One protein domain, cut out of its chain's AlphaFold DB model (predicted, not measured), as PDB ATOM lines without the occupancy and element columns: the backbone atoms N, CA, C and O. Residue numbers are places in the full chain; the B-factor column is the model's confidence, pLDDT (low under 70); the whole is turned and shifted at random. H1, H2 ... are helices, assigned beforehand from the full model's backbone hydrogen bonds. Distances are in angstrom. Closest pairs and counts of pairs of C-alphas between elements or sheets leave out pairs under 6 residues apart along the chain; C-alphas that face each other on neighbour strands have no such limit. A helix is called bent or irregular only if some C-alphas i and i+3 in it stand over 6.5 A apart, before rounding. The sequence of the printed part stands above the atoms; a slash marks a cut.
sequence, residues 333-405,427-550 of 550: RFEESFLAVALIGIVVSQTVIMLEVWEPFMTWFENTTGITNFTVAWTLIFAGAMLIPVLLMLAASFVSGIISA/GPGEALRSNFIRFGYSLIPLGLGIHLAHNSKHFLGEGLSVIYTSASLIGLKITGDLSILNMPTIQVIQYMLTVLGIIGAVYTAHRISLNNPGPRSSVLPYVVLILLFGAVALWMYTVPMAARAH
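This is residues 333 to 405 and 427 to 550 of the 550 residues of the protein "4Fe-4S ferredoxin-type domain-containing protein" of Candidatus Methanoperedens nitroreducens (UniProt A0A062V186). Four roughly lengthwise helical pieces, H1, H4b, H6 and H7, make an elongated bundle, with H6 running opposite to the other three. The long helix H3 slants across the bundle, and its first residues splay away from it to meet H2 near a corner; H5 and residues 473 to 480 of the link after it extend beyond one end. The printed part has 197 residues with seven named helices, H1 to H7 in order, and no named strand: all helix. It is only just loose, close to compact, with a radius of gyration of the C-alphas of 20.0 A and spans of 68 by 44 by 28 A.

H1 is residues 334 to 352. H2, residues 358 to 369, touches no helix. H3, residues 374 to 405, touches H1 with residues 382 to 393 alone, opposite ways at a steep tilt of 48 degrees, closest at the C-alphas of Gly 345 and Met 386, 4.8 A. H4, residues 428 to 461, is assigned as one helix by its hydrogen bonds but is bent, C-alphas 442 and 445 being 6.7 A apart; its arms are H4a, residues 428 to 442, and H4b, residues 445 to 461, which has a kink of 30 degrees near residue 455. H4a touches H1, closest at the C-alphas of Ser 337 and Gly 440, 4.4 A. H5, residues 465 to 472, touches no helix. H6, residues 487 to 515, touches H4b, opposite ways at a shallow tilt of 14 degrees, closest at the C-alphas of Leu 446 and Gly 501, 4.1 A. H7, residues 524 to 540, forms a helical hairpin with H6, closest at the C-alphas of Val 506 and Val 527, 5.7 A. H7 touches H3 at a shallow tilt of 29 degrees, opposite ways, closest at the C-alphas of Ala 396 and Pro 525, 5.0 A. H1 and H6 are apart. Every O i to N i+4 pair is within hydrogen-bond range in H2, H5, H6 and H7; the counts are 13 of 15 in H1, 26 of 28 in H3, 9 of 11 in H4a and 11 of 13 in H4b.

H1 starts at C-alpha 334 (224.433, 228.451, 211.230) and is 27.3 A long. H3 measures 46.4 A, H6 41.6 A and H7 24.5 A, ending at C-alpha 540 (196.099, 234.555, 211.248).

The C-alphas farthest apart, of Ala 405 and Gly 475, are 70.1 A apart. Residues 406 to 426 are not printed; C-alphas 405 and 427 are 12.1 A apart across the cut. The link from H5 to H6 is long, 14 residues. pLDDT is under 70 at residues 404 to 405, 427 to 430, 516 to 521 and 547 to 550.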
ATOM      1  N   ARG A 333     226.681 232.581 210.597       87.12
ATOM      2  CA  ARG A 333     226.700 231.479 211.564       87.12
ATOM      3  C   ARG A 333     225.427 230.670 211.426       87.12
ATOM      4  O   ARG A 333     224.345 231.245 211.367       87.12
ATOM      5  N   PHE A 334     225.567 229.352 211.405       90.06
ATOM      6  CA  PHE A 334     224.433 228.451 211.230       90.06
ATOM      7  C   PHE A 334     223.410 228.579 212.350       90.06
ATOM      8  O   PHE A 334     222.217 228.585 212.081       90.06
ATOM      9  N   GLU A 335     223.876 228.768 213.577       91.38
ATOM     10  CA  GLU A 335     223.040 228.863 214.768       91.38
ATOM     11  C   GLU A 335     222.116 230.084 214.721       91.38
ATOM     12  O   GLU A 335     220.952 230.011 215.086       91.38
ATOM     13  N   GLU A 336     222.612 231.210 214.210       89.69
ATOM     14  CA  GLU A 336     221.841 232.455 214.115       89.69
ATOM     15  C   GLU A 336     220.800 232.396 212.994       89.69
ATOM     16  O   GLU A 336     219.697 232.916 213.147       89.69
ATOM     17  N   SER A 337     221.152 231.757 211.875       92.44
ATOM     18  CA  SER A 337     220.223 231.495 210.773       92.44
ATOM     19  C   SER A 337     219.149 230.494 211.192       92.44
ATOM     20  O   SER A 337     217.983 230.687 210.873       92.44
ATOM     21  N   PHE A 338     219.529 229.456 211.941       94.94
ATOM     22  CA  PHE A 338     218.590 228.498 212.516       94.94
ATOM     23  C   PHE A 338     217.633 229.188 213.488       94.94
ATOM     24  O   PHE A 338     216.427 229.010 213.366       94.94
ATOM     25  N   LEU A 339     218.148 230.030 214.394       93.69
ATOM     26  CA  LEU A 339     217.312 230.813 215.304       93.69
ATOM     27  C   LEU A 339     216.337 231.711 214.531       93.69
ATOM     28  O   LEU A 339     215.162 231.728 214.864       93.69
ATOM     29  N   ALA A 340     216.784 232.405 213.480       94.62
ATOM     30  CA  ALA A 340     215.907 233.240 212.655       94.62
ATOM     31  C   ALA A 340     214.733 232.452 212.043       94.62
ATOM     32  O   ALA A 340     213.614 232.955 211.997       94.62
ATOM     33  N   VAL A 341     214.982 231.215 211.603       96.19
ATOM     34  CA  VAL A 341     213.951 230.312 211.068       96.19
ATOM     35  C   VAL A 341     213.036 229.800 212.186       96.19
ATOM     36  O   VAL A 341     211.817 229.835 212.040       96.19
ATOM     37  N   ALA A 342     213.605 229.371 213.314       95.19
ATOM     38  CA  ALA A 342     212.851 228.884 214.469       95.19
ATOM     39  C   ALA A 342     211.940 229.970 215.067       95.19
ATOM     40  O   ALA A 342     210.826 229.670 215.476       95.19
ATOM     41  N   LEU A 343     212.366 231.241 215.050       94.38
ATOM     42  CA  LEU A 343     211.544 232.373 215.488       94.38
ATOM     43  C   LEU A 343     210.242 232.509 214.688       94.38
ATOM     44  O   LEU A 343     209.242 232.926 215.263       94.38
ATOM     45  N   ILE A 344     210.224 232.137 213.402       95.69
ATOM     46  CA  ILE A 344     208.976 232.094 212.624       95.69
ATOM     47  C   ILE A 344     208.027 231.057 213.225       95.69
ATOM     48  O   ILE A 344     206.872 231.374 213.477       95.69
ATOM     49  N   GLY A 345     208.531 229.852 213.507       95.12
ATOM     50  CA  GLY A 345     207.749 228.794 214.148       95.12
ATOM     51  C   GLY A 345     207.194 229.223 215.502       95.12
ATOM     52  O   GLY A 345     206.012 229.031 215.750       95.12
ATOM     53  N   ILE A 346     208.023 229.859 216.339       94.06
ATOM     54  CA  ILE A 346     207.650 230.328 217.686       94.06
ATOM     55  C   ILE A 346     206.522 231.353 217.635       94.06
ATOM     56  O   ILE A 346     205.520 231.204 218.329       94.06
ATOM     57  N   VAL A 347     206.666 232.389 216.807       92.88
ATOM     58  CA  VAL A 347     205.653 233.448 216.728       92.88
ATOM     59  C   VAL A 347     204.360 232.907 216.123       92.88
ATOM     60  O   VAL A 347     203.280 233.260 216.591       92.88
ATOM     61  N   VAL A 348     204.450 232.013 215.132       90.94
ATOM     62  CA  VAL A 348     203.268 231.346 214.577       90.94
ATOM     63  C   VAL A 348     202.586 230.497 215.648       90.94
ATOM     64  O   VAL A 348     201.389 230.662 215.847       90.94
ATOM     65  N   SER A 349     203.317 229.657 216.389       92.12
ATOM     66  CA  SER A 349     202.718 228.814 217.431       92.12
ATOM     67  C   SER A 349     202.069 229.638 218.541       92.12
ATOM     68  O   SER A 349     200.938 229.351 218.905       92.12
ATOM     69  N   GLN A 350     202.739 230.689 219.029       91.38
ATOM     70  CA  GLN A 350     202.190 231.569 220.069       91.38
ATOM     71  C   GLN A 350     200.986 232.377 219.587       91.38
ATOM     72  O   GLN A 350     200.123 232.731 220.378       91.38
ATOM     73  N   THR A 351     200.911 232.677 218.293       91.12
ATOM     74  CA  THR A 351     199.749 233.381 217.759       91.12
ATOM     75  C   THR A 351     198.579 232.422 217.560       91.12
ATOM     76  O   THR A 351     197.474 232.767 217.944       91.12
ATOM     77  N   VAL A 352     198.810 231.220 217.009       90.88
ATOM     78  CA  VAL A 352     197.757 230.225 216.722       90.88
ATOM     79  C   VAL A 352     196.989 229.801 217.974       90.88
ATOM     80  O   VAL A 352     195.773 229.687 217.893       90.88
ATOM     81  N   ILE A 353     197.661 229.612 219.114       90.31
ATOM     82  CA  ILE A 353     196.996 229.215 220.372       90.31
ATOM     83  C   ILE A 353     196.020 230.268 220.910       90.31
ATOM     84  O   ILE A 353     195.150 229.937 221.700       90.31
ATOM     85  N   MET A 354     196.166 231.529 220.493       88.50
ATOM     86  CA  MET A 354     195.289 232.625 220.912       88.50
ATOM     87  C   MET A 354     194.152 232.871 219.915       88.50
ATOM     88  O   MET A 354     193.355 233.779 220.129       88.50
ATOM     89  N   LEU A 355     194.091 232.130 218.805       90.19
ATOM     90  CA  LEU A 355     193.042 232.281 217.797       90.19
ATOM     91  C   LEU A 355     191.835 231.408 218.136       90.19
ATOM     92  O   LEU A 355     191.994 230.271 218.571       90.19
ATOM     93  N   GLU A 356     190.635 231.867 217.789       88.44
ATOM     94  CA  GLU A 356     189.392 231.090 217.964       88.44
ATOM     95  C   GLU A 356     189.396 229.735 217.230       88.44
ATOM     96  O   GLU A 356     188.690 228.803 217.605       88.44
ATOM     97  N   VAL A 357     190.227 229.586 216.191       89.19
ATOM     98  CA  VAL A 357     190.389 228.321 215.453       89.19
ATOM     99  C   VAL A 357     191.123 227.235 216.258       89.19
ATOM    100  O   VAL A 357     191.127 226.073 215.846       89.19
ATOM    101  N   TRP A 358     191.742 227.583 217.389       91.00
ATOM    102  CA  TRP A 358     192.516 226.653 218.210       91.00
ATOM    103  C   TRP A 358     191.671 225.505 218.770       91.00
ATOM    104  O   TRP A 358     192.042 224.345 218.593       91.00
ATOM    105  N   GLU A 359     190.511 225.797 219.360       90.69
ATOM    106  CA  GLU A 359     189.631 224.782 219.963       90.69
ATOM    107  C   GLU A 359     189.097 223.759 218.932       90.69
ATOM    108  O   GLU A 359     189.257 222.545 219.129       90.69
ATOM    109  N   PRO A 360     188.561 224.181 217.763       92.75
ATOM    110  CA  PRO A 360     188.221 223.252 216.686       92.75
ATOM    111  C   PRO A 360     189.417 222.434 216.182       92.75
ATOM    112  O   PRO A 360     189.274 221.247 215.876       92.75
ATOM    113  N   PHE A 361     190.601 223.050 216.088       92.69
ATOM    114  CA  PHE A 361     191.818 222.358 215.670       92.69
ATOM    115  C   PHE A 361     192.232 221.279 216.676       92.69
ATOM    116  O   PHE A 361     192.556 220.166 216.263       92.69
ATOM    117  N   MET A 362     192.171 221.575 217.976       93.88
ATOM    118  CA  MET A 362     192.457 220.608 219.033       93.88
ATOM    119  C   MET A 362     191.466 219.447 219.002       93.88
ATOM    120  O   MET A 362     191.889 218.294 218.968       93.88
ATOM    121  N   THR A 363     190.170 219.727 218.847       93.75
ATOM    122  CA  THR A 363     189.139 218.685 218.696       93.75
ATOM    123  C   THR A 363     189.415 217.777 217.487       93.75
ATOM    124  O   THR A 363     189.321 216.549 217.569       93.75
ATOM    125  N   TRP A 364     189.792 218.353 216.340       95.38
ATOM    126  CA  TRP A 364     190.189 217.582 215.157       95.38
ATOM    127  C   TRP A 364     191.452 216.742 215.406       95.38
ATOM    128  O   TRP A 364     191.509 215.576 214.996       95.38
ATOM    129  N   PHE A 365     192.456 217.316 216.071       95.00
ATOM    130  CA  PHE A 365     193.720 216.651 216.374       95.00
ATOM    131  C   PHE A 365     193.505 215.448 217.297       95.00
ATOM    132  O   PHE A 365     194.019 214.361 217.019       95.00
ATOM    133  N   GLU A 366     192.704 215.615 218.349       94.94
ATOM    134  CA  GLU A 366     192.329 214.554 219.283       94.94
ATOM    135  C   GLU A 366     191.588 213.419 218.567       94.94
ATOM    136  O   GLU A 366     191.997 212.263 218.666       94.94
ATOM    137  N   ASN A 367     190.579 213.741 217.751       95.94
ATOM    138  CA  ASN A 367     189.817 212.748 216.984       95.94
ATOM    139  C   ASN A 367     190.670 211.989 215.952       95.94
ATOM    140  O   ASN A 367     190.420 210.816 215.680       95.94
ATOM    141  N   THR A 368     191.676 212.645 215.367       96.25
ATOM    142  CA  THR A 368     192.525 212.048 214.323       96.25
ATOM    143  C   THR A 368     193.652 211.194 214.906       96.25
ATOM    144  O   THR A 368     194.007 210.163 214.337       96.25
ATOM    145  N   THR A 369     194.249 211.625 216.019       95.31
ATOM    146  CA  THR A 369     195.436 210.976 216.605       95.31
ATOM    147  C   THR A 369     195.113 210.055 217.781       95.31
ATOM    148  O   THR A 369     195.928 209.195 218.114       95.31
ATOM    149  N   GLY A 370     193.951 210.230 218.418       95.12
ATOM    150  CA  GLY A 370     193.573 209.550 219.657       95.12
ATOM    151  C   GLY A 370     194.328 210.042 220.901       95.12
ATOM    152  O   GLY A 370     194.266 209.393 221.945       95.12
ATOM    153  N   ILE A 371     195.075 211.149 220.812       95.50
ATOM    154  CA  ILE A 371     195.876 211.691 221.918       95.50
ATOM    155  C   ILE A 371     195.020 212.659 222.734       95.50
ATOM    156  O   ILE A 371     194.826 213.789 222.317       95.50
ATOM    157  N   THR A 372     194.570 212.240 223.917       93.25
ATOM    158  CA  THR A 372     193.725 213.059 224.814       93.25
ATOM    159  C   THR A 372     194.510 213.847 225.868       93.25
ATOM    160  O   THR A 372     193.954 214.670 226.589       93.25
ATOM    161  N   ASN A 373     195.813 213.592 226.017       95.06
ATOM    162  CA  ASN A 373     196.647 214.333 226.961       95.06
ATOM    163  C   ASN A 373     197.135 215.641 226.320       95.06
ATOM    164  O   ASN A 373     197.978 215.600 225.419       95.06
ATOM    165  N   PHE A 374     196.664 216.783 226.834       92.00
ATOM    166  CA  PHE A 374     197.005 218.111 226.316       92.00
ATOM    167  C   PHE A 374     198.517 218.353 226.228       92.00
ATOM    168  O   PHE A 374     199.009 218.799 225.197       92.00
ATOM    169  N   THR A 375     199.293 217.998 227.258       94.44
ATOM    170  CA  THR A 375     200.752 218.202 227.256       94.44
ATOM    171  C   THR A 375     201.436 217.419 226.137       94.44
ATOM    172  O   THR A 375     202.351 217.931 225.487       94.44
ATOM    173  N   VAL A 376     201.003 216.181 225.881       95.69
ATOM    174  CA  VAL A 376     201.542 215.361 224.786       95.69
ATOM    175  C   VAL A 376     201.126 215.934 223.432       95.69
ATOM    176  O   VAL A 376     201.987 216.100 222.565       95.69
ATOM    177  N   ALA A 377     199.848 216.287 223.266       94.81
ATOM    178  CA  ALA A 377     199.330 216.903 222.046       94.81
ATOM    179  C   ALA A 377     200.083 218.201 221.719       94.81
ATOM    180  O   ALA A 377     200.676 218.323 220.644       94.81
ATOM    181  N   TRP A 378     200.176 219.117 222.686       94.19
ATOM    182  CA  TRP A 378     200.921 220.365 222.564       94.19
ATOM    183  C   TRP A 378     202.391 220.131 222.223       94.19
ATOM    184  O   TRP A 378     202.930 220.790 221.342       94.19
ATOM    185  N   THR A 379     203.051 219.158 222.855       95.44
ATOM    186  CA  THR A 379     204.460 218.852 222.559       95.44
ATOM    187  C   THR A 379     204.659 218.440 221.099       95.44
ATOM    188  O   THR A 379     205.618 218.883 220.463       95.44
ATOM    189  N   LEU A 380     203.752 217.634 220.541       95.50
ATOM    190  CA  LEU A 380     203.805 217.219 219.135       95.50
ATOM    191  C   LEU A 380     203.488 218.377 218.183       95.50
ATOM    192  O   LEU A 380     204.211 218.569 217.202       95.50
ATOM    193  N   ILE A 381     202.455 219.167 218.484       94.50
ATOM    194  CA  ILE A 381     202.061 220.341 217.693       94.50
ATOM    195  C   ILE A 381     203.189 221.375 217.685       94.50
ATOM    196  O   ILE A 381     203.604 221.830 216.618       94.50
ATOM    197  N   PHE A 382     203.751 221.689 218.852       95.38
ATOM    198  CA  PHE A 382     204.870 222.613 219.003       95.38
ATOM    199  C   PHE A 382     206.115 222.115 218.261       95.38
ATOM    200  O   PHE A 382     206.735 222.872 217.511       95.38
ATOM    201  N   ALA A 383     206.463 220.828 218.387       96.06
ATOM    202  CA  ALA A 383     207.562 220.237 217.624       96.06
ATOM    203  C   ALA A 383     207.327 220.358 216.108       96.06
ATOM    204  O   ALA A 383     208.241 220.746 215.378       96.06
ATOM    205  N   GLY A 384     206.104 220.100 215.637       95.38
ATOM    206  CA  GLY A 384     205.699 220.323 214.250       95.38
ATOM    207  C   GLY A 384     205.877 221.782 213.821       95.38
ATOM    208  O   GLY A 384     206.531 222.047 212.811       95.38
ATOM    209  N   ALA A 385     205.389 222.731 214.621       94.62
ATOM    210  CA  ALA A 385     205.509 224.165 214.367       94.62
ATOM    211  C   ALA A 385     206.970 224.644 214.297       94.62
ATOM    212  O   ALA A 385     207.279 225.548 213.523       94.62
ATOM    213  N   MET A 386     207.890 224.030 215.053       95.31
ATOM    214  CA  MET A 386     209.327 224.330 214.968       95.31
ATOM    215  C   MET A 386     209.999 223.667 213.761       95.31
ATOM    216  O   MET A 386     210.874 224.261 213.126       95.31
ATOM    217  N   LEU A 387     209.615 222.429 213.441       96.44
ATOM    218  CA  LEU A 387     210.220 221.654 212.359       96.44
ATOM    219  C   LEU A 387     209.794 222.157 210.980       96.44
ATOM    220  O   LEU A 387     210.637 222.231 210.089       96.44
ATOM    221  N   ILE A 388     208.527 222.539 210.794       96.81
ATOM    222  CA  ILE A 388     207.986 222.956 209.492       96.81
ATOM    223  C   ILE A 388     208.806 224.105 208.878       96.81
ATOM    224  O   ILE A 388     209.286 223.934 207.753       96.81
ATOM    225  N   PRO A 389     209.074 225.234 209.567       97.25
ATOM    226  CA  PRO A 389     209.866 226.310 208.983       97.25
ATOM    227  C   PRO A 389     211.294 225.895 208.628       97.25
ATOM    228  O   PRO A 389     211.818 226.301 207.589       97.25
ATOM    229  N   VAL A 390     211.916 225.049 209.455       96.75
ATOM    230  CA  VAL A 390     213.268 224.526 209.212       96.75
ATOM    231  C   VAL A 390     213.290 223.623 207.982       96.75
ATOM    232  O   VAL A 390     214.160 223.785 207.126       96.75
ATOM    233  N   LEU A 391     212.322 222.714 207.853       97.25
ATOM    234  CA  LEU A 391     212.196 221.812 206.711       97.25
ATOM    235  C   LEU A 391     211.897 222.576 205.418       97.25
ATOM    236  O   LEU A 391     212.539 222.317 204.401       97.25
ATOM    237  N   LEU A 392     210.995 223.559 205.457       97.25
ATOM    238  CA  LEU A 392     210.701 224.413 204.305       97.25
ATOM    239  C   LEU A 392     211.913 225.258 203.895       97.25
ATOM    240  O   LEU A 392     212.183 225.417 202.705       97.25
ATOM    241  N   MET A 393     212.695 225.748 204.860       95.94
ATOM    242  CA  MET A 393     213.946 226.452 204.583       95.94
ATOM    243  C   MET A 393     214.995 225.525 203.950       95.94
ATOM    244  O   MET A 393     215.654 225.910 202.985       95.94
ATOM    245  N   LEU A 394     215.133 224.290 204.444       95.25
ATOM    246  CA  LEU A 394     216.007 223.281 203.838       95.25
ATOM    247  C   LEU A 394     215.555 222.929 202.414       95.25
ATOM    248  O   LEU A 394     216.392 222.871 201.512       95.25
ATOM    249  N   ALA A 395     214.250 222.771 202.186       95.06
ATOM    250  CA  ALA A 395     213.681 222.545 200.862       95.06
ATOM    251  C   ALA A 395     213.971 223.725 199.918       95.06
ATOM    252  O   ALA A 395     214.464 223.518 198.809       95.06
ATOM    253  N   ALA A 396     213.775 224.967 200.371       93.00
ATOM    254  CA  ALA A 396     214.123 226.161 199.601       93.00
ATOM    255  C   ALA A 396     215.624 226.213 199.271       93.00
ATOM    256  O   ALA A 396     216.002 226.533 198.140       93.00
ATOM    257  N   SER A 397     216.494 225.842 200.216       91.06
ATOM    258  CA  SER A 397     217.941 225.763 199.994       91.06
ATOM    259  C   SER A 397     218.359 224.664 199.021       91.06
ATOM    260  O   SER A 397     219.290 224.878 198.238       91.06
ATOM    261  N   PHE A 398     217.658 223.530 199.024       90.06
ATOM    262  CA  PHE A 398     217.850 222.440 198.072       90.06
ATOM    263  C   PHE A 398     217.422 222.851 196.657       90.06
ATOM    264  O   PHE A 398     218.224 222.789 195.723       90.06
ATOM    265  N   VAL A 399     216.203 223.381 196.511       89.62
ATOM    266  CA  VAL A 399     215.662 223.880 195.234       89.62
ATOM    267  C   VAL A 399     216.527 225.016 194.678       89.62
ATOM    268  O   VAL A 399     216.814 225.052 193.483       89.62
ATOM    269  N   SER A 400     217.020 225.911 195.541       86.12
ATOM    270  CA  SER A 400     217.957 226.972 195.156       86.12
ATOM    271  C   SER A 400     219.239 226.410 194.531       86.12
ATOM    272  O   SER A 400     219.720 226.960 193.537       86.12
ATOM    273  N   GLY A 401     219.761 225.296 195.057       81.88
ATOM    274  CA  GLY A 401     220.919 224.608 194.486       81.88
ATOM    275  C   GLY A 401     220.633 224.000 193.110       81.88
ATOM    276  O   GLY A 401     221.453 224.156 192.207       81.88
ATOM    277  N   ILE A 402     219.457 223.384 192.923       81.69
ATOM    278  CA  ILE A 402     219.037 222.780 191.644       81.69
ATOM    279  C   ILE A 402     218.886 223.840 190.552       81.69
ATOM    280  O   ILE A 402     219.506 223.724 189.499       81.69
ATOM    281  N   ILE A 403     218.107 224.898 190.812       77.56
ATOM    282  CA  ILE A 403     217.845 225.968 189.833       77.56
ATOM    283  C   ILE A 403     219.159 226.581 189.344       77.56
ATOM    284  O   ILE A 403     219.321 226.903 188.171       77.56
ATOM    285  N   SER A 404     220.124 226.722 190.247       69.44
ATOM    286  CA  SER A 404     221.389 227.369 189.923       69.44
ATOM    287  C   SER A 404     222.392 226.461 189.218       69.44
ATOM    288  O   SER A 404     223.341 226.965 188.631       69.44
ATOM    289  N   ALA A 405     222.201 225.140 189.240       58.66
ATOM    290  CA  ALA A 405     222.997 224.228 188.422       58.66
ATOM    291  C   ALA A 405     222.682 224.369 186.917       58.66
ATOM    292  O   ALA A 405     223.500 223.967 186.096       58.66
ATOM    293  N   GLY A 427     230.748 219.667 197.056       57.75
ATOM    294  CA  GLY A 427     229.592 218.760 196.967       57.75
ATOM    295  C   GLY A 427     228.204 219.347 197.311       57.75
ATOM    296  O   GLY A 427     228.095 220.470 197.809       57.75
ATOM    297  N   PRO A 428     227.116 218.598 197.029       60.59
ATOM    298  CA  PRO A 428     225.728 219.067 197.181       60.59
ATOM    299  C   PRO A 428     225.342 219.460 198.616       60.59
ATOM    300  O   PRO A 428     224.619 220.435 198.821       60.59
ATOM    301  N   GLY A 429     225.851 218.739 199.622       58.84
ATOM    302  CA  GLY A 429     225.547 218.998 201.036       58.84
ATOM    303  C   GLY A 429     226.157 220.301 201.569       58.84
ATOM    304  O   GLY A 429     225.520 221.018 202.342       58.84
ATOM    305  N   GLU A 430     227.359 220.664 201.116       67.06
ATOM    306  CA  GLU A 430     227.992 221.933 201.495       67.06
ATOM    307  C   GLU A 430     227.275 223.133 200.863       67.06
ATOM    308  O   GLU A 430     227.121 224.174 201.509       67.06
ATOM    309  N   ALA A 431     226.751 222.970 199.642       71.88
ATOM    310  CA  ALA A 431     225.909 223.972 198.996       71.88
ATOM    311  C   ALA A 431     224.587 224.177 199.753       71.88
ATOM    312  O   ALA A 431     224.236 225.321 200.035       71.88
ATOM    313  N   LEU A 432     223.907 223.092 200.155       83.06
ATOM    314  CA  LEU A 432     222.675 223.144 200.954       83.06
ATOM    315  C   LEU A 432     222.886 223.907 202.268       83.06
ATOM    316  O   LEU A 432     222.171 224.868 202.557       83.06
ATOM    317  N   ARG A 433     223.907 223.519 203.041       84.69
ATOM    318  CA  ARG A 433     224.231 224.160 204.322       84.69
ATOM    319  C   ARG A 433     224.612 225.628 204.139       84.69
ATOM    320  O   ARG A 433     224.140 226.478 204.888       84.69
ATOM    321  N   SER A 434     225.446 225.944 203.151       83.12
ATOM    322  CA  SER A 434     225.843 227.324 202.849       83.12
ATOM    323  C   SER A 434     224.636 228.192 202.480       83.12
ATOM    324  O   SER A 434     224.499 229.309 202.974       83.12
ATOM    325  N   ASN A 435     223.740 227.667 201.649       86.69
ATOM    326  CA  ASN A 435     222.507 228.323 201.229       86.69
ATOM    327  C   ASN A 435     221.574 228.608 202.417       86.69
ATOM    328  O   ASN A 435     221.143 229.751 202.584       86.69
ATOM    329  N   PHE A 436     221.374 227.624 203.298       91.38
ATOM    330  CA  PHE A 436     220.605 227.790 204.534       91.38
ATOM    331  C   PHE A 436     221.203 228.885 205.423       91.38
ATOM    332  O   PHE A 436     220.510 229.807 205.852       91.38
ATOM    333  N   ILE A 437     222.517 228.818 205.666       90.06
ATOM    334  CA  ILE A 437     223.236 229.784 206.502       90.06
ATOM    335  C   ILE A 437     223.075 231.201 205.945       90.06
ATOM    336  O   ILE A 437     222.795 232.127 206.700       90.06
ATOM    337  N   ARG A 438     223.242 231.385 204.634       84.50
ATOM    338  CA  ARG A 438     223.205 232.710 204.003       84.50
ATOM    339  C   ARG A 438     221.806 233.310 204.019       84.50
ATOM    340  O   ARG A 438     221.648 234.440 204.467       84.50
ATOM    341  N   PHE A 439     220.809 232.568 203.545       90.94
ATOM    342  CA  PHE A 439     219.457 233.097 203.378       90.94
ATOM    343  C   PHE A 439     218.612 233.027 204.653       90.94
ATOM    344  O   PHE A 439     217.635 233.752 204.745       90.94
ATOM    345  N   GLY A 440     218.989 232.261 205.683       93.31
ATOM    346  CA  GLY A 440     218.224 232.247 206.942       93.31
ATOM    347  C   GLY A 440     218.136 233.630 207.600       93.31
ATOM    348  O   GLY A 440     217.104 233.990 208.157       93.31
ATOM    349  N   TYR A 441     219.162 234.470 207.425       93.12
ATOM    350  CA  TYR A 441     219.143 235.865 207.878       93.12
ATOM    351  C   TYR A 441     218.059 236.719 207.204       93.12
ATOM    352  O   TYR A 441     217.645 237.721 207.786       93.12
ATOM    353  N   SER A 442     217.570 236.361 206.009       94.62
ATOM    354  CA  SER A 442     216.493 237.122 205.365       94.62
ATOM    355  C   SER A 442     215.131 236.914 206.015       94.62
ATOM    356  O   SER A 442     214.231 237.692 205.727       94.62
ATOM    357  N   LEU A 443     214.965 235.921 206.895       96.44
ATOM    358  CA  LEU A 443     213.730 235.735 207.662       96.44
ATOM    359  C   LEU A 443     213.655 236.634 208.902       96.44
ATOM    360  O   LEU A 443     212.570 236.824 209.437       96.44
ATOM    361  N   ILE A 444     214.764 237.246 209.333       96.31
ATOM    362  CA  ILE A 444     214.794 238.109 210.527       96.31
ATOM    363  C   ILE A 444     213.815 239.288 210.418       96.31
ATOM    364  O   ILE A 444     213.059 239.499 211.366       96.31
ATOM    365  N   PRO A 445     213.768 240.058 209.309       96.56
ATOM    366  CA  PRO A 445     212.804 241.148 209.178       96.56
ATOM    367  C   PRO A 445     211.351 240.663 209.173       96.56
ATOM    368  O   PRO A 445     210.497 241.336 209.742       96.56
ATOM    369  N   LEU A 446     211.080 239.494 208.579       96.88
ATOM    370  CA  LEU A 446     209.746 238.896 208.581       96.88
ATOM    371  C   LEU A 446     209.339 238.503 210.002       96.88
ATOM    372  O   LEU A 446     208.298 238.940 210.473       96.88
ATOM    373  N   GLY A 447     210.185 237.745 210.704       96.31
ATOM    374  CA  GLY A 447     209.924 237.332 212.080       96.31
ATOM    375  C   GLY A 447     209.760 238.520 213.022       96.31
ATOM    376  O   GLY A 447     208.879 238.499 213.870       96.31
ATOM    377  N   LEU A 448     210.544 239.588 212.843       96.19
ATOM    378  CA  LEU A 448     210.361 240.835 213.585       96.19
ATOM    379  C   LEU A 448     209.017 241.510 213.262       96.19
ATOM    380  O   LEU A 448     208.344 241.960 214.182       96.19
ATOM    381  N   GLY A 449     208.622 241.579 211.987       96.56
ATOM    382  CA  GLY A 449     207.346 242.169 211.568       96.56
ATOM    383  C   GLY A 449     206.137 241.417 212.125       96.56
ATOM    384  O   GLY A 449     205.258 242.041 212.711       96.56
ATOM    385  N   ILE A 450     206.138 240.082 212.027       96.50
ATOM    386  CA  ILE A 450     205.090 239.229 212.607       96.50
ATOM    387  C   ILE A 450     205.088 239.377 214.135       96.50
ATOM    388  O   ILE A 450     204.034 239.557 214.727       96.50
ATOM    389  N   HIS A 451     206.253 239.382 214.786       96.19
ATOM    390  CA  HIS A 451     206.327 239.519 216.241       96.19
ATOM    391  C   HIS A 451     205.812 240.886 216.733       96.19
ATOM    392  O   HIS A 451     205.140 240.960 217.761       96.19
ATOM    393  N   LEU A 452     206.088 241.969 216.001       96.12
ATOM    394  CA  LEU A 452     205.533 243.293 216.297       96.12
ATOM    395  C   LEU A 452     204.017 243.344 216.061       96.12
ATOM    396  O   LEU A 452     203.315 243.944 216.865       96.12
ATOM    397  N   ALA A 453     203.524 242.710 214.994       95.75
ATOM    398  CA  ALA A 453     202.094 242.622 214.702       95.75
ATOM    399  C   ALA A 453     201.339 241.822 215.779       95.75
ATOM    400  O   ALA A 453     200.354 242.299 216.328       95.75
ATOM    401  N   HIS A 454     201.828 240.649 216.173       94.25
ATOM    402  CA  HIS A 454     201.227 239.884 217.267       94.25
ATOM    403  C   HIS A 454     201.123 240.732 218.549       94.25
ATOM    404  O   HIS A 454     200.044 240.921 219.103       94.25
ATOM    405  N   ASN A 455     202.230 241.355 218.964       94.94
ATOM    406  CA  ASN A 455     202.246 242.151 220.189       94.94
ATOM    407  C   ASN A 455     201.476 243.475 220.106       94.94
ATOM    408  O   ASN A 455     201.180 244.050 221.153       94.94
ATOM    409  N   SER A 456     201.155 243.987 218.913       94.44
ATOM    410  CA  SER A 456     200.387 245.229 218.817       94.44
ATOM    411  C   SER A 456     198.960 245.057 219.328       94.44
ATOM    412  O   SER A 456     198.413 246.028 219.835       94.44
ATOM    413  N   LYS A 457     198.380 243.846 219.267       91.50
ATOM    414  CA  LYS A 457     197.072 243.557 219.877       91.50
ATOM    415  C   LYS A 457     197.111 243.730 221.389       91.50
ATOM    416  O   LYS A 457     196.320 244.503 221.908       91.50
ATOM    417  N   HIS A 458     198.069 243.115 222.072       90.38
ATOM    418  CA  HIS A 458     198.187 243.245 223.527       90.38
ATOM    419  C   HIS A 458     198.588 244.663 223.943       90.38
ATOM    420  O   HIS A 458     197.977 245.259 224.821       90.38
ATOM    421  N   PHE A 459     199.570 245.267 223.270       93.69
ATOM    422  CA  PHE A 459     200.035 246.600 223.652       93.69
ATOM    423  C   PHE A 459     198.990 247.698 223.404       93.69
ATOM    424  O   PHE A 459     198.850 248.602 224.222       93.69
ATOM    425  N   LEU A 460     198.272 247.659 222.275       94.00
ATOM    426  CA  LEU A 460     197.298 248.699 221.916       94.00
ATOM    427  C   LEU A 460     195.877 248.365 222.379       94.00
ATOM    428  O   LEU A 460     195.088 249.286 222.554       94.00
ATOM    429  N   GLY A 461     195.546 247.089 222.571       90.81
ATOM    430  CA  GLY A 461     194.242 246.633 223.056       90.81
ATOM    431  C   GLY A 461     194.167 246.474 224.574       90.81
ATOM    432  O   GLY A 461     193.078 246.476 225.117       90.81
ATOM    433  N   GLU A 462     195.300 246.376 225.271       90.50
ATOM    434  CA  GLU A 462     195.322 246.218 226.735       90.50
ATOM    435  C   GLU A 462     196.242 247.252 227.410       90.50
ATOM    436  O   GLU A 462     196.482 247.202 228.614       90.50
ATOM    437  N   GLY A 463     196.797 248.208 226.659       91.19
ATOM    438  CA  GLY A 463     197.859 249.095 227.138       91.19
ATOM    439  C   GLY A 463     197.475 250.036 228.285       91.19
ATOM    440  O   GLY A 463     198.364 250.452 229.031       91.19
ATOM    441  N   LEU A 464     196.190 250.357 228.484       92.81
ATOM    442  CA  LEU A 464     195.755 251.174 229.628       92.81
ATOM    443  C   LEU A 464     195.815 250.407 230.957       92.81
ATOM    444  O   LEU A 464     195.960 251.040 232.006       92.81
ATOM    445  N   SER A 465     195.853 249.067 230.929       92.31
ATOM    446  CA  SER A 465     196.099 248.240 232.124       92.31
ATOM    447  C   SER A 465     197.407 248.619 232.831       92.31
ATOM    448  O   SER A 465     197.486 248.595 234.060       92.31
ATOM    449  N   VAL A 466     198.423 249.061 232.080       93.62
ATOM    450  CA  VAL A 466     199.701 249.566 232.605       93.62
ATOM    451  C   VAL A 466     199.461 250.759 233.529       93.62
ATOM    452  O   VAL A 466     200.046 250.835 234.608       93.62
ATOM    453  N   ILE A 467     198.583 251.682 233.133       93.44
ATOM    454  CA  ILE A 467     198.248 252.878 233.915       93.44
ATOM    455  C   ILE A 467     197.400 252.487 235.125       93.44
ATOM    456  O   ILE A 467     197.698 252.922 236.237       93.44
ATOM    457  N   TYR A 468     196.384 251.644 234.933       93.19
ATOM    458  CA  TYR A 468     195.451 251.253 235.993       93.19
ATOM    459  C   TYR A 468     196.142 250.453 237.101       93.19
ATOM    460  O   TYR A 468     196.030 250.794 238.281       93.19
ATOM    461  N   THR A 469     196.949 249.456 236.738       92.56
ATOM    462  CA  THR A 469     197.726 248.677 237.713       92.56
ATOM    463  C   THR A 469     198.802 249.520 238.399       92.56
ATOM    464  O   THR A 469     199.029 249.354 239.595       92.56
ATOM    465  N   SER A 470     199.418 250.484 237.700       93.62
ATOM    466  CA  SER A 470     200.354 251.437 238.321       93.62
ATOM    467  C   SER A 470     199.664 252.359 239.329       93.62
ATOM    468  O   SER A 470     200.221 252.638 240.389       93.62
ATOM    469  N   ALA A 471     198.454 252.832 239.019       93.19
ATOM    470  CA  ALA A 471     197.657 253.664 239.919       93.19
ATOM    471  C   ALA A 471     197.243 252.885 241.181       93.19
ATOM    472  O   ALA A 471     197.316 253.416 242.293       93.19
ATOM    473  N   SER A 472     196.920 251.598 241.026       91.06
ATOM    474  CA  SER A 472     196.585 250.704 242.138       91.06
ATOM    475  C   SER A 472     197.722 250.574 243.162       91.06
ATOM    476  O   SER A 472     197.465 250.552 244.366       91.06
ATOM    477  N   LEU A 473     198.993 250.616 242.729       91.38
ATOM    478  CA  LEU A 473     200.152 250.575 243.639       91.38
ATOM    479  C   LEU A 473     200.197 251.733 244.645       91.38
ATOM    480  O   LEU A 473     200.772 251.583 245.723       91.38
ATOM    481  N   ILE A 474     199.618 252.883 244.297       93.00
ATOM    482  CA  ILE A 474     199.529 254.061 245.173       93.00
ATOM    483  C   ILE A 474     198.133 254.218 245.797       93.00
ATOM    484  O   ILE A 474     197.822 255.268 246.354       93.00
ATOM    485  N   GLY A 475     197.298 253.177 245.720       89.50
ATOM    486  CA  GLY A 475     195.963 253.127 246.317       89.50
ATOM    487  C   GLY A 475     194.851 253.765 245.479       89.50
ATOM    488  O   GLY A 475     193.729 253.890 245.970       89.50
ATOM    489  N   LEU A 476     195.122 254.166 244.231       91.69
ATOM    490  CA  LEU A 476     194.108 254.716 243.329       91.69
ATOM    491  C   LEU A 476     193.429 253.590 242.544       91.69
ATOM    492  O   LEU A 476     194.083 252.851 241.812       91.69
ATOM    493  N   LYS A 477     192.102 253.488 242.655       87.56
ATOM    494  CA  LYS A 477     191.298 252.543 241.873       87.56
ATOM    495  C   LYS A 477     190.773 253.242 240.624       87.56
ATOM    496  O   LYS A 477     189.855 254.051 240.716       87.56
ATOM    497  N   ILE A 478     191.390 252.955 239.484       87.50
ATOM    498  CA  ILE A 478     190.945 253.416 238.168       87.50
ATOM    499  C   ILE A 478     190.469 252.182 237.410       87.50
ATOM    500  O   ILE A 478     191.211 251.207 237.305       87.50
ATOM    501  N   THR A 479     189.240 252.226 236.915       83.56
ATOM    502  CA  THR A 479     188.623 251.171 236.108       83.56
ATOM    503  C   THR A 479     188.088 251.789 234.821       83.56
ATOM    504  O   THR A 479     187.745 252.972 234.789       83.56
ATOM    505  N   GLY A 480     188.052 251.006 233.752       85.44
ATOM    506  CA  GLY A 480     187.632 251.453 232.429       85.44
ATOM    507  C   GLY A 480     188.105 250.483 231.356       85.44
ATOM    508  O   GLY A 480     188.709 249.457 231.674       85.44
ATOM    509  N   ASP A 481     187.845 250.830 230.099       86.25
ATOM    510  CA  ASP A 481     188.362 250.082 228.954       86.25
ATOM    511  C   ASP A 481     189.900 250.043 228.984       86.25
ATOM    512  O   ASP A 481     190.572 251.045 229.237       86.25
ATOM    513  N   LEU A 482     190.458 248.857 228.750       88.12
ATOM    514  CA  LEU A 482     191.900 248.619 228.734       88.12
ATOM    515  C   LEU A 482     192.539 249.050 227.401       88.12
ATOM    516  O   LEU A 482     193.767 249.193 227.317       88.12
ATOM    517  N   SER A 483     191.722 249.277 226.371       89.44
ATOM    518  CA  SER A 483     192.146 249.540 225.000       89.44
ATOM    519  C   SER A 483     192.623 250.979 224.790       89.44
ATOM    520  O   SER A 483     191.971 251.948 225.162       89.44
ATOM    521  N   ILE A 484     193.769 251.142 224.122       92.00
ATOM    522  CA  ILE A 484     194.244 252.437 223.601       92.00
ATOM    523  C   ILE A 484     193.596 252.732 222.242       92.00
ATOM    524  O   ILE A 484     193.333 253.888 221.911       92.00
ATOM    525  N   LEU A 485     193.389 251.694 221.425       92.19
ATOM    526  CA  LEU A 485     192.787 251.775 220.095       92.19
ATOM    527  C   LEU A 485     191.740 250.675 219.919       92.19
ATOM    528  O   LEU A 485     191.866 249.597 220.495       92.19
ATOM    529  N   ASN A 486     190.756 250.918 219.053       90.19
ATOM    530  CA  ASN A 486     189.776 249.901 218.690       90.19
ATOM    531  C   ASN A 486     190.381 248.757 217.862       90.19
ATOM    532  O   ASN A 486     191.390 248.912 217.163       90.19
ATOM    533  N   MET A 487     189.721 247.598 217.912       88.62
ATOM    534  CA  MET A 487     190.190 246.377 217.252       88.62
ATOM    535  C   MET A 487     190.384 246.536 215.730       88.62
ATOM    536  O   MET A 487     191.448 246.142 215.244       88.62
ATOM    537  N   PRO A 488     189.474 247.191 214.976       90.88
ATOM    538  CA  PRO A 488     189.673 247.430 213.546       90.88
ATOM    539  C   PRO A 488     190.963 248.197 213.219       90.88
ATOM    540  O   PRO A 488     191.698 247.828 212.302       90.88
ATOM    541  N   THR A 489     191.299 249.235 213.996       91.81
ATOM    542  CA  THR A 489     192.554 249.985 213.798       91.81
ATOM    543  C   THR A 489     193.773 249.129 214.120       91.81
ATOM    544  O   THR A 489     194.753 249.150 213.374       91.81
ATOM    545  N   ILE A 490     193.721 248.360 215.213       92.88
ATOM    546  CA  ILE A 490     194.801 247.446 215.604       92.88
ATOM    547  C   ILE A 490     195.065 246.433 214.487       92.88
ATOM    548  O   ILE A 490     196.220 246.240 214.111       92.88
ATOM    549  N   GLN A 491     194.021 245.844 213.907       92.38
ATOM    550  CA  GLN A 491     194.144 244.855 212.838       92.38
ATOM    551  C   GLN A 491     194.837 245.431 211.590       92.38
ATOM    552  O   GLN A 491     195.758 244.818 211.045       92.38
ATOM    553  N   VAL A 492     194.501 246.663 211.185       93.06
ATOM    554  CA  VAL A 492     195.209 247.347 210.085       93.06
ATOM    555  C   VAL A 492     196.692 247.561 210.420       93.06
ATOM    556  O   VAL A 492     197.560 247.366 209.563       93.06
ATOM    557  N   ILE A 493     197.018 247.909 211.671       93.94
ATOM    558  CA  ILE A 493     198.410 248.032 212.133       93.94
ATOM    559  C   ILE A 493     199.139 246.681 212.033       93.94
ATOM    560  O   ILE A 493     200.281 246.642 211.565       93.94
ATOM    561  N   GLN A 494     198.488 245.572 212.400       94.88
ATOM    562  CA  GLN A 494     199.047 244.219 212.280       94.88
ATOM    563  C   GLN A 494     199.374 243.860 210.827       94.88
ATOM    564  O   GLN A 494     200.479 243.375 210.537       94.88
ATOM    565  N   TYR A 495     198.464 244.162 209.896       94.62
ATOM    566  CA  TYR A 495     198.699 243.971 208.465       94.62
ATOM    567  C   TYR A 495     199.875 244.813 207.969       94.62
ATOM    568  O   TYR A 495     200.776 244.291 207.309       94.62
ATOM    569  N   MET A 496     199.927 246.098 208.334       93.75
ATOM    570  CA  MET A 496     201.026 246.987 207.952       93.75
ATOM    571  C   MET A 496     202.385 246.488 208.455       93.75
ATOM    572  O   MET A 496     203.342 246.427 207.681       93.75
ATOM    573  N   LEU A 497     202.487 246.114 209.734       95.38
ATOM    574  CA  LEU A 497     203.731 245.619 210.335       95.38
ATOM    575  C   LEU A 497     204.203 244.318 209.672       95.38
ATOM    576  O   LEU A 497     205.389 244.173 209.361       95.38
ATOM    577  N   THR A 498     203.271 243.410 209.378       95.88
ATOM    578  CA  THR A 498     203.560 242.150 208.682       95.88
ATOM    579  C   THR A 498     204.039 242.401 207.255       95.88
ATOM    580  O   THR A 498     205.071 241.864 206.848       95.88
ATOM    581  N   VAL A 499     203.369 243.283 206.507       94.12
ATOM    582  CA  VAL A 499     203.767 243.647 205.140       94.12
ATOM    583  C   VAL A 499     205.124 244.348 205.098       94.12
ATOM    584  O   VAL A 499     205.952 244.021 204.245       94.12
ATOM    585  N   LEU A 500     205.418 245.247 206.040       92.56
ATOM    586  CA  LEU A 500     206.754 245.838 206.175       92.56
ATOM    587  C   LEU A 500     207.819 244.765 206.458       92.56
ATOM    588  O   LEU A 500     208.913 244.823 205.887       92.56
ATOM    589  N   GLY A 501     207.490 243.761 207.277       95.38
ATOM    590  CA  GLY A 501     208.331 242.585 207.508       95.38
ATOM    591  C   GLY A 501     208.604 241.784 206.231       95.38
ATOM    592  O   GLY A 501     209.764 241.479 205.939       95.38
ATOM    593  N   ILE A 502     207.568 241.511 205.428       95.56
ATOM    594  CA  ILE A 502     207.673 240.830 204.124       95.56
ATOM    595  C   ILE A 502     208.583 241.619 203.177       95.56
ATOM    596  O   ILE A 502     209.538 241.063 202.631       95.56
ATOM    597  N   ILE A 503     208.338 242.922 203.010       92.56
ATOM    598  CA  ILE A 503     209.147 243.801 202.154       92.56
ATOM    599  C   ILE A 503     210.612 243.779 202.601       92.56
ATOM    600  O   ILE A 503     211.512 243.596 201.775       92.56
ATOM    601  N   GLY A 504     210.861 243.942 203.904       92.94
ATOM    602  CA  GLY A 504     212.204 243.923 204.480       92.94
ATOM    603  C   GLY A 504     212.918 242.590 204.257       92.94
ATOM    604  O   GLY A 504     214.102 242.570 203.910       92.94
ATOM    605  N   ALA A 505     212.200 241.475 204.391       95.62
ATOM    606  CA  ALA A 505     212.723 240.131 204.187       95.62
ATOM    607  C   ALA A 505     213.054 239.856 202.713       95.62
ATOM    608  O   ALA A 505     214.175 239.442 202.404       95.62
ATOM    609  N   VAL A 506     212.138 240.166 201.788       93.88
ATOM    610  CA  VAL A 506     212.357 240.030 200.335       93.88
ATOM    611  C   VAL A 506     213.523 240.909 199.884       93.88
ATOM    612  O   VAL A 506     214.408 240.452 199.154       93.88
ATOM    613  N   TYR A 507     213.574 242.159 200.356       91.31
ATOM    614  CA  TYR A 507     214.681 243.062 200.059       91.31
ATOM    615  C   TYR A 507     216.011 242.508 200.574       91.31
ATOM    616  O   TYR A 507     216.996 242.488 199.834       91.31
ATOM    617  N   THR A 508     216.033 242.001 201.808       92.00
ATOM    618  CA  THR A 508     217.222 241.392 202.414       92.00
ATOM    619  C   THR A 508     217.687 240.170 201.624       92.00
ATOM    620  O   THR A 508     218.864 240.100 201.272       92.00
ATOM    621  N   ALA A 509     216.785 239.253 201.258       91.69
ATOM    622  CA  ALA A 509     217.103 238.079 200.441       91.69
ATOM    623  C   ALA A 509     217.718 238.482 199.091       91.69
ATOM    624  O   ALA A 509     218.776 237.988 198.693       91.69
ATOM    625  N   HIS A 510     217.105 239.452 198.411       88.50
ATOM    626  CA  HIS A 510     217.615 239.982 197.151       88.50
ATOM    627  C   HIS A 510     219.004 240.630 197.317       88.50
ATOM    628  O   HIS A 510     219.899 240.398 196.504       88.50
ATOM    629  N   ARG A 511     219.233 241.420 198.377       86.62
ATOM    630  CA  ARG A 511     220.545 242.038 198.653       86.62
ATOM    631  C   ARG A 511     221.619 241.009 199.002       86.62
ATOM    632  O   ARG A 511     222.745 241.157 198.533       86.62
ATOM    633  N   ILE A 512     221.282 239.965 199.760       85.81
ATOM    634  CA  ILE A 512     222.187 238.841 200.046       85.81
ATOM    635  C   ILE A 512     222.627 238.178 198.736       85.81
ATOM    636  O   ILE A 512     223.824 237.953 198.549       85.81
ATOM    637  N   SER A 513     221.687 237.945 197.812       83.31
ATOM    638  CA  SER A 513     221.973 237.354 196.499       83.31
ATOM    639  C   SER A 513     222.905 238.207 195.632       83.31
ATOM    640  O   SER A 513     223.662 237.644 194.847       83.31
ATOM    641  N   LEU A 514     222.843 239.539 195.742       80.94
ATOM    642  CA  LEU A 514     223.711 240.447 194.981       80.94
ATOM    643  C   LEU A 514     225.103 240.601 195.599       80.94
ATOM    644  O   LEU A 514     226.090 240.637 194.877       80.94
ATOM    645  N   ASN A 515     225.187 240.715 196.926       72.75
ATOM    646  CA  ASN A 515     226.452 240.963 197.623       72.75
ATOM    647  C   ASN A 515     227.325 239.712 197.763       72.75
ATOM    648  O   ASN A 515     228.517 239.824 198.030       72.75
ATOM    649  N   ASN A 516     226.732 238.529 197.623       64.81
ATOM    650  CA  ASN A 516     227.439 237.256 197.641       64.81
ATOM    651  C   ASN A 516     227.041 236.469 196.390       64.81
ATOM    652  O   ASN A 516     226.307 235.482 196.513       64.81
ATOM    653  N   PRO A 517     227.463 236.914 195.191       57.62
ATOM    654  CA  PRO A 517     227.047 236.303 193.941       57.62
ATOM    655  C   PRO A 517     227.711 234.925 193.815       57.62
ATOM    656  O   PRO A 517     228.783 234.757 193.251       57.62
ATOM    657  N   GLY A 518     227.085 233.911 194.405       54.97
ATOM    658  CA  GLY A 518     227.430 232.523 194.150       54.97
ATOM    659  C   GLY A 518     226.802 232.094 192.822       54.97
ATOM    660  O   GLY A 518     225.601 232.311 192.644       54.97
ATOM    661  N   PRO A 519     227.527 231.420 191.916       49.31
ATOM    662  CA  PRO A 519     226.959 230.851 190.693       49.31
ATOM    663  C   PRO A 519     226.028 229.650 190.963       49.31
ATOM    664  O   PRO A 519     225.581 229.007 190.026       49.31
ATOM    665  N   ARG A 520     225.720 229.331 192.235       55.22
ATOM    666  CA  ARG A 520     224.890 228.187 192.657       55.22
ATOM    667  C   ARG A 520     223.734 228.519 193.624       55.22
ATOM    668  O   ARG A 520     223.236 227.619 194.298       55.22
ATOM    669  N   SER A 521     223.287 229.776 193.720       64.62
ATOM    670  CA  SER A 521     222.134 230.111 194.577       64.62
ATOM    671  C   SER A 521     221.125 231.064 193.926       64.62
ATOM    672  O   SER A 521     221.421 232.243 193.705       64.62
ATOM    673  N   SER A 522     219.912 230.567 193.679       80.62
ATOM    674  CA  SER A 522     218.743 231.341 193.259       80.62
ATOM    675  C   SER A 522     218.030 231.901 194.485       80.62
ATOM    676  O   SER A 522     217.802 231.182 195.459       80.62
ATOM    677  N   VAL A 523     217.668 233.181 194.435       88.19
ATOM    678  CA  VAL A 523     216.916 233.853 195.505       88.19
ATOM    679  C   VAL A 523     215.430 233.477 195.501       88.19
ATOM    680  O   VAL A 523     214.768 233.581 196.531       88.19
ATOM    681  N   LEU A 524     214.908 233.011 194.360       89.38
ATOM    682  CA  LEU A 524     213.476 232.807 194.135       89.38
ATOM    683  C   LEU A 524     212.812 231.869 195.165       89.38
ATOM    684  O   LEU A 524     211.790 232.278 195.714       89.38
ATOM    685  N   PRO A 525     213.372 230.689 195.515       92.12
ATOM    686  CA  PRO A 525     212.751 229.802 196.504       92.12
ATOM    687  C   PRO A 525     212.572 230.455 197.879       92.12
ATOM    688  O   PRO A 525     211.580 230.210 198.556       92.12
ATOM    689  N   TYR A 526     213.498 231.330 198.278       93.88
ATOM    690  CA  TYR A 526     213.403 232.051 199.547       93.88
ATOM    691  C   TYR A 526     212.367 233.167 199.503       93.88
ATOM    692  O   TYR A 526     211.693 233.396 200.497       93.88
ATOM    693  N   VAL A 527     212.214 233.849 198.363       94.19
ATOM    694  CA  VAL A 527     211.147 234.847 198.182       94.19
ATOM    695  C   VAL A 527     209.781 234.177 198.277       94.19
ATOM    696  O   VAL A 527     208.929 234.670 199.006       94.19
ATOM    697  N   VAL A 528     209.592 233.032 197.612       95.12
ATOM    698  CA  VAL A 528     208.353 232.242 197.716       95.12
ATOM    699  C   VAL A 528     208.094 231.835 199.166       95.12
ATOM    700  O   VAL A 528     206.990 232.028 199.662       95.12
ATOM    701  N   LEU A 529     209.120 231.349 199.869       96.25
ATOM    702  CA  LEU A 529     209.006 230.966 201.275       96.25
ATOM    703  C   LEU A 529     208.623 232.145 202.189       96.25
ATOM    704  O   LEU A 529     207.754 232.007 203.043       96.25
ATOM    705  N   ILE A 530     209.243 233.314 201.993       97.19
ATOM    706  CA  ILE A 530     208.922 234.547 202.731       97.19
ATOM    707  C   ILE A 530     207.464 234.953 202.500       97.19
ATOM    708  O   ILE A 530     206.772 235.299 203.454       97.19
ATOM    709  N   LEU A 531     206.998 234.910 201.248       96.38
ATOM    710  CA  LEU A 531     205.615 235.241 200.904       96.38
ATOM    711  C   LEU A 531     204.628 234.234 201.499       96.38
ATOM    712  O   LEU A 531     203.586 234.648 201.987       96.38
ATOM    713  N   LEU A 532     204.972 232.943 201.516       96.69
ATOM    714  CA  LEU A 532     204.156 231.898 202.132       96.69
ATOM    715  C   LEU A 532     203.981 232.140 203.635       96.69
ATOM    716  O   LEU A 532     202.852 232.204 204.110       96.69
ATOM    717  N   PHE A 533     205.071 232.342 204.381       97.06
ATOM    718  CA  PHE A 533     204.977 232.641 205.815       97.06
ATOM    719  C   PHE A 533     204.267 233.968 206.089       97.06
ATOM    720  O   PHE A 533     203.483 234.062 207.029       97.06
ATOM    721  N   GLY A 534     204.509 234.982 205.256       95.81
ATOM    722  CA  GLY A 534     203.807 236.258 205.336       95.81
ATOM    723  C   GLY A 534     202.301 236.121 205.109       95.81
ATOM    724  O   GLY A 534     201.526 236.718 205.846       95.81
ATOM    725  N   ALA A 535     201.881 235.308 204.138       94.94
ATOM    726  CA  ALA A 535     200.471 235.046 203.860       94.94
ATOM    727  C   ALA A 535     199.788 234.296 205.009       94.94
ATOM    728  O   ALA A 535     198.694 234.681 205.406       94.94
ATOM    729  N   VAL A 536     200.454 233.286 205.584       94.94
ATOM    730  CA  VAL A 536     199.961 232.583 206.782       94.94
ATOM    731  C   VAL A 536     199.778 233.564 207.940       94.94
ATOM    732  O   VAL A 536     198.715 233.588 208.547       94.94
ATOM    733  N   ALA A 537     200.764 234.428 208.201       94.75
ATOM    734  CA  ALA A 537     200.657 235.434 209.254       94.75
ATOM    735  C   ALA A 537     199.518 236.438 209.005       94.75
ATOM    736  O   ALA A 537     198.768 236.745 209.923       94.75
ATOM    737  N   LEU A 538     199.356 236.929 207.770       94.00
ATOM    738  CA  LEU A 538     198.247 237.826 207.422       94.00
ATOM    739  C   LEU A 538     196.888 237.149 207.621       94.00
ATOM    740  O   LEU A 538     195.997 237.770 208.187       94.00
ATOM    741  N   TRP A 539     196.749 235.883 207.215       93.25
ATOM    742  CA  TRP A 539     195.541 235.098 207.472       93.25
ATOM    743  C   TRP A 539     195.262 234.954 208.974       93.25
ATOM    744  O   TRP A 539     194.133 235.170 209.401       93.25
ATOM    745  N   MET A 540     196.276 234.681 209.795       92.00
ATOM    746  CA  MET A 540     196.099 234.555 211.248       92.00
ATOM    747  C   MET A 540     195.516 235.821 211.883       92.00
ATOM    748  O   MET A 540     194.681 235.711 212.769       92.00
ATOM    749  N   TYR A 541     195.882 237.013 211.402       90.62
ATOM    750  CA  TYR A 541     195.313 238.272 211.901       90.62
ATOM    751  C   TYR A 541     193.909 238.579 211.366       90.62
ATOM    752  O   TYR A 541     193.291 239.532 211.829       90.62
ATOM    753  N   THR A 542     193.394 237.809 210.401       88.19
ATOM    754  CA  THR A 542     191.973 237.883 210.010       88.19
ATOM    755  C   THR A 542     191.073 237.112 210.973       88.19
ATOM    756  O   THR A 542     189.881 237.397 211.042       88.19
ATOM    757  N   VAL A 543     191.640 236.155 211.714       87.50
ATOM    758  CA  VAL A 543     190.932 235.355 212.716       87.50
ATOM    759  C   VAL A 543     190.940 236.114 214.049       87.50
ATOM    760  O   VAL A 543     191.990 236.652 214.418       87.50
ATOM    761  N   PRO A 544     189.813 236.185 214.780       83.56
ATOM    762  CA  PRO A 544     189.794 236.837 216.081       83.56
ATOM    763  C   PRO A 544     190.764 236.170 217.064       83.56
ATOM    764  O   PRO A 544     190.979 234.954 217.041       83.56
ATOM    765  N   MET A 545     191.377 237.004 217.903       81.69
ATOM    766  CA  MET A 545     192.407 236.618 218.862       81.69
ATOM    767  C   MET A 545     191.967 237.009 220.271       81.69
ATOM    768  O   MET A 545     191.613 238.173 220.491       81.69
ATOM    769  N   ALA A 546     192.042 236.065 221.208       74.38
ATOM    770  CA  ALA A 546     191.781 236.296 222.623       74.38
ATOM    771  C   ALA A 546     192.793 237.293 223.225       74.38
ATOM    772  O   ALA A 546     193.957 237.353 222.812       74.38
ATOM    773  N   ALA A 547     192.352 238.102 224.192       64.62
ATOM    774  CA  ALA A 547     193.245 238.986 224.945       64.62
ATOM    775  C   ALA A 547     194.003 238.199 226.030       64.62
ATOM    776  O   ALA A 547     193.546 237.144 226.461       64.62
ATOM    777  N   ARG A 548     195.153 238.713 226.492       64.12
ATOM    778  CA  ARG A 548     195.915 238.095 227.604       64.12
ATOM    779  C   ARG A 548     195.322 238.403 228.977       64.12
ATOM    780  O   ARG A 548     195.691 237.769 229.957       64.12
ATOM    781  N   ALA A 549     194.474 239.423 229.048       49.44
ATOM    782  CA  ALA A 549     193.928 239.976 230.276       49.44
ATOM    783  C   ALA A 549     192.491 239.495 230.573       49.44
ATOM    784  O   ALA A 549     191.678 240.310 231.010       49.44
ATOM    785  N   HIS A 550     192.194 238.213 230.345       38.84
ATOM    786  CA  HIS A 550     190.899 237.596 230.664       38.84
ATOM    787  C   HIS A 550     191.041 236.460 231.666       38.84
ATOM    788  O   HIS A 550     192.017 235.687 231.533       38.84
TER     789      HIS A 550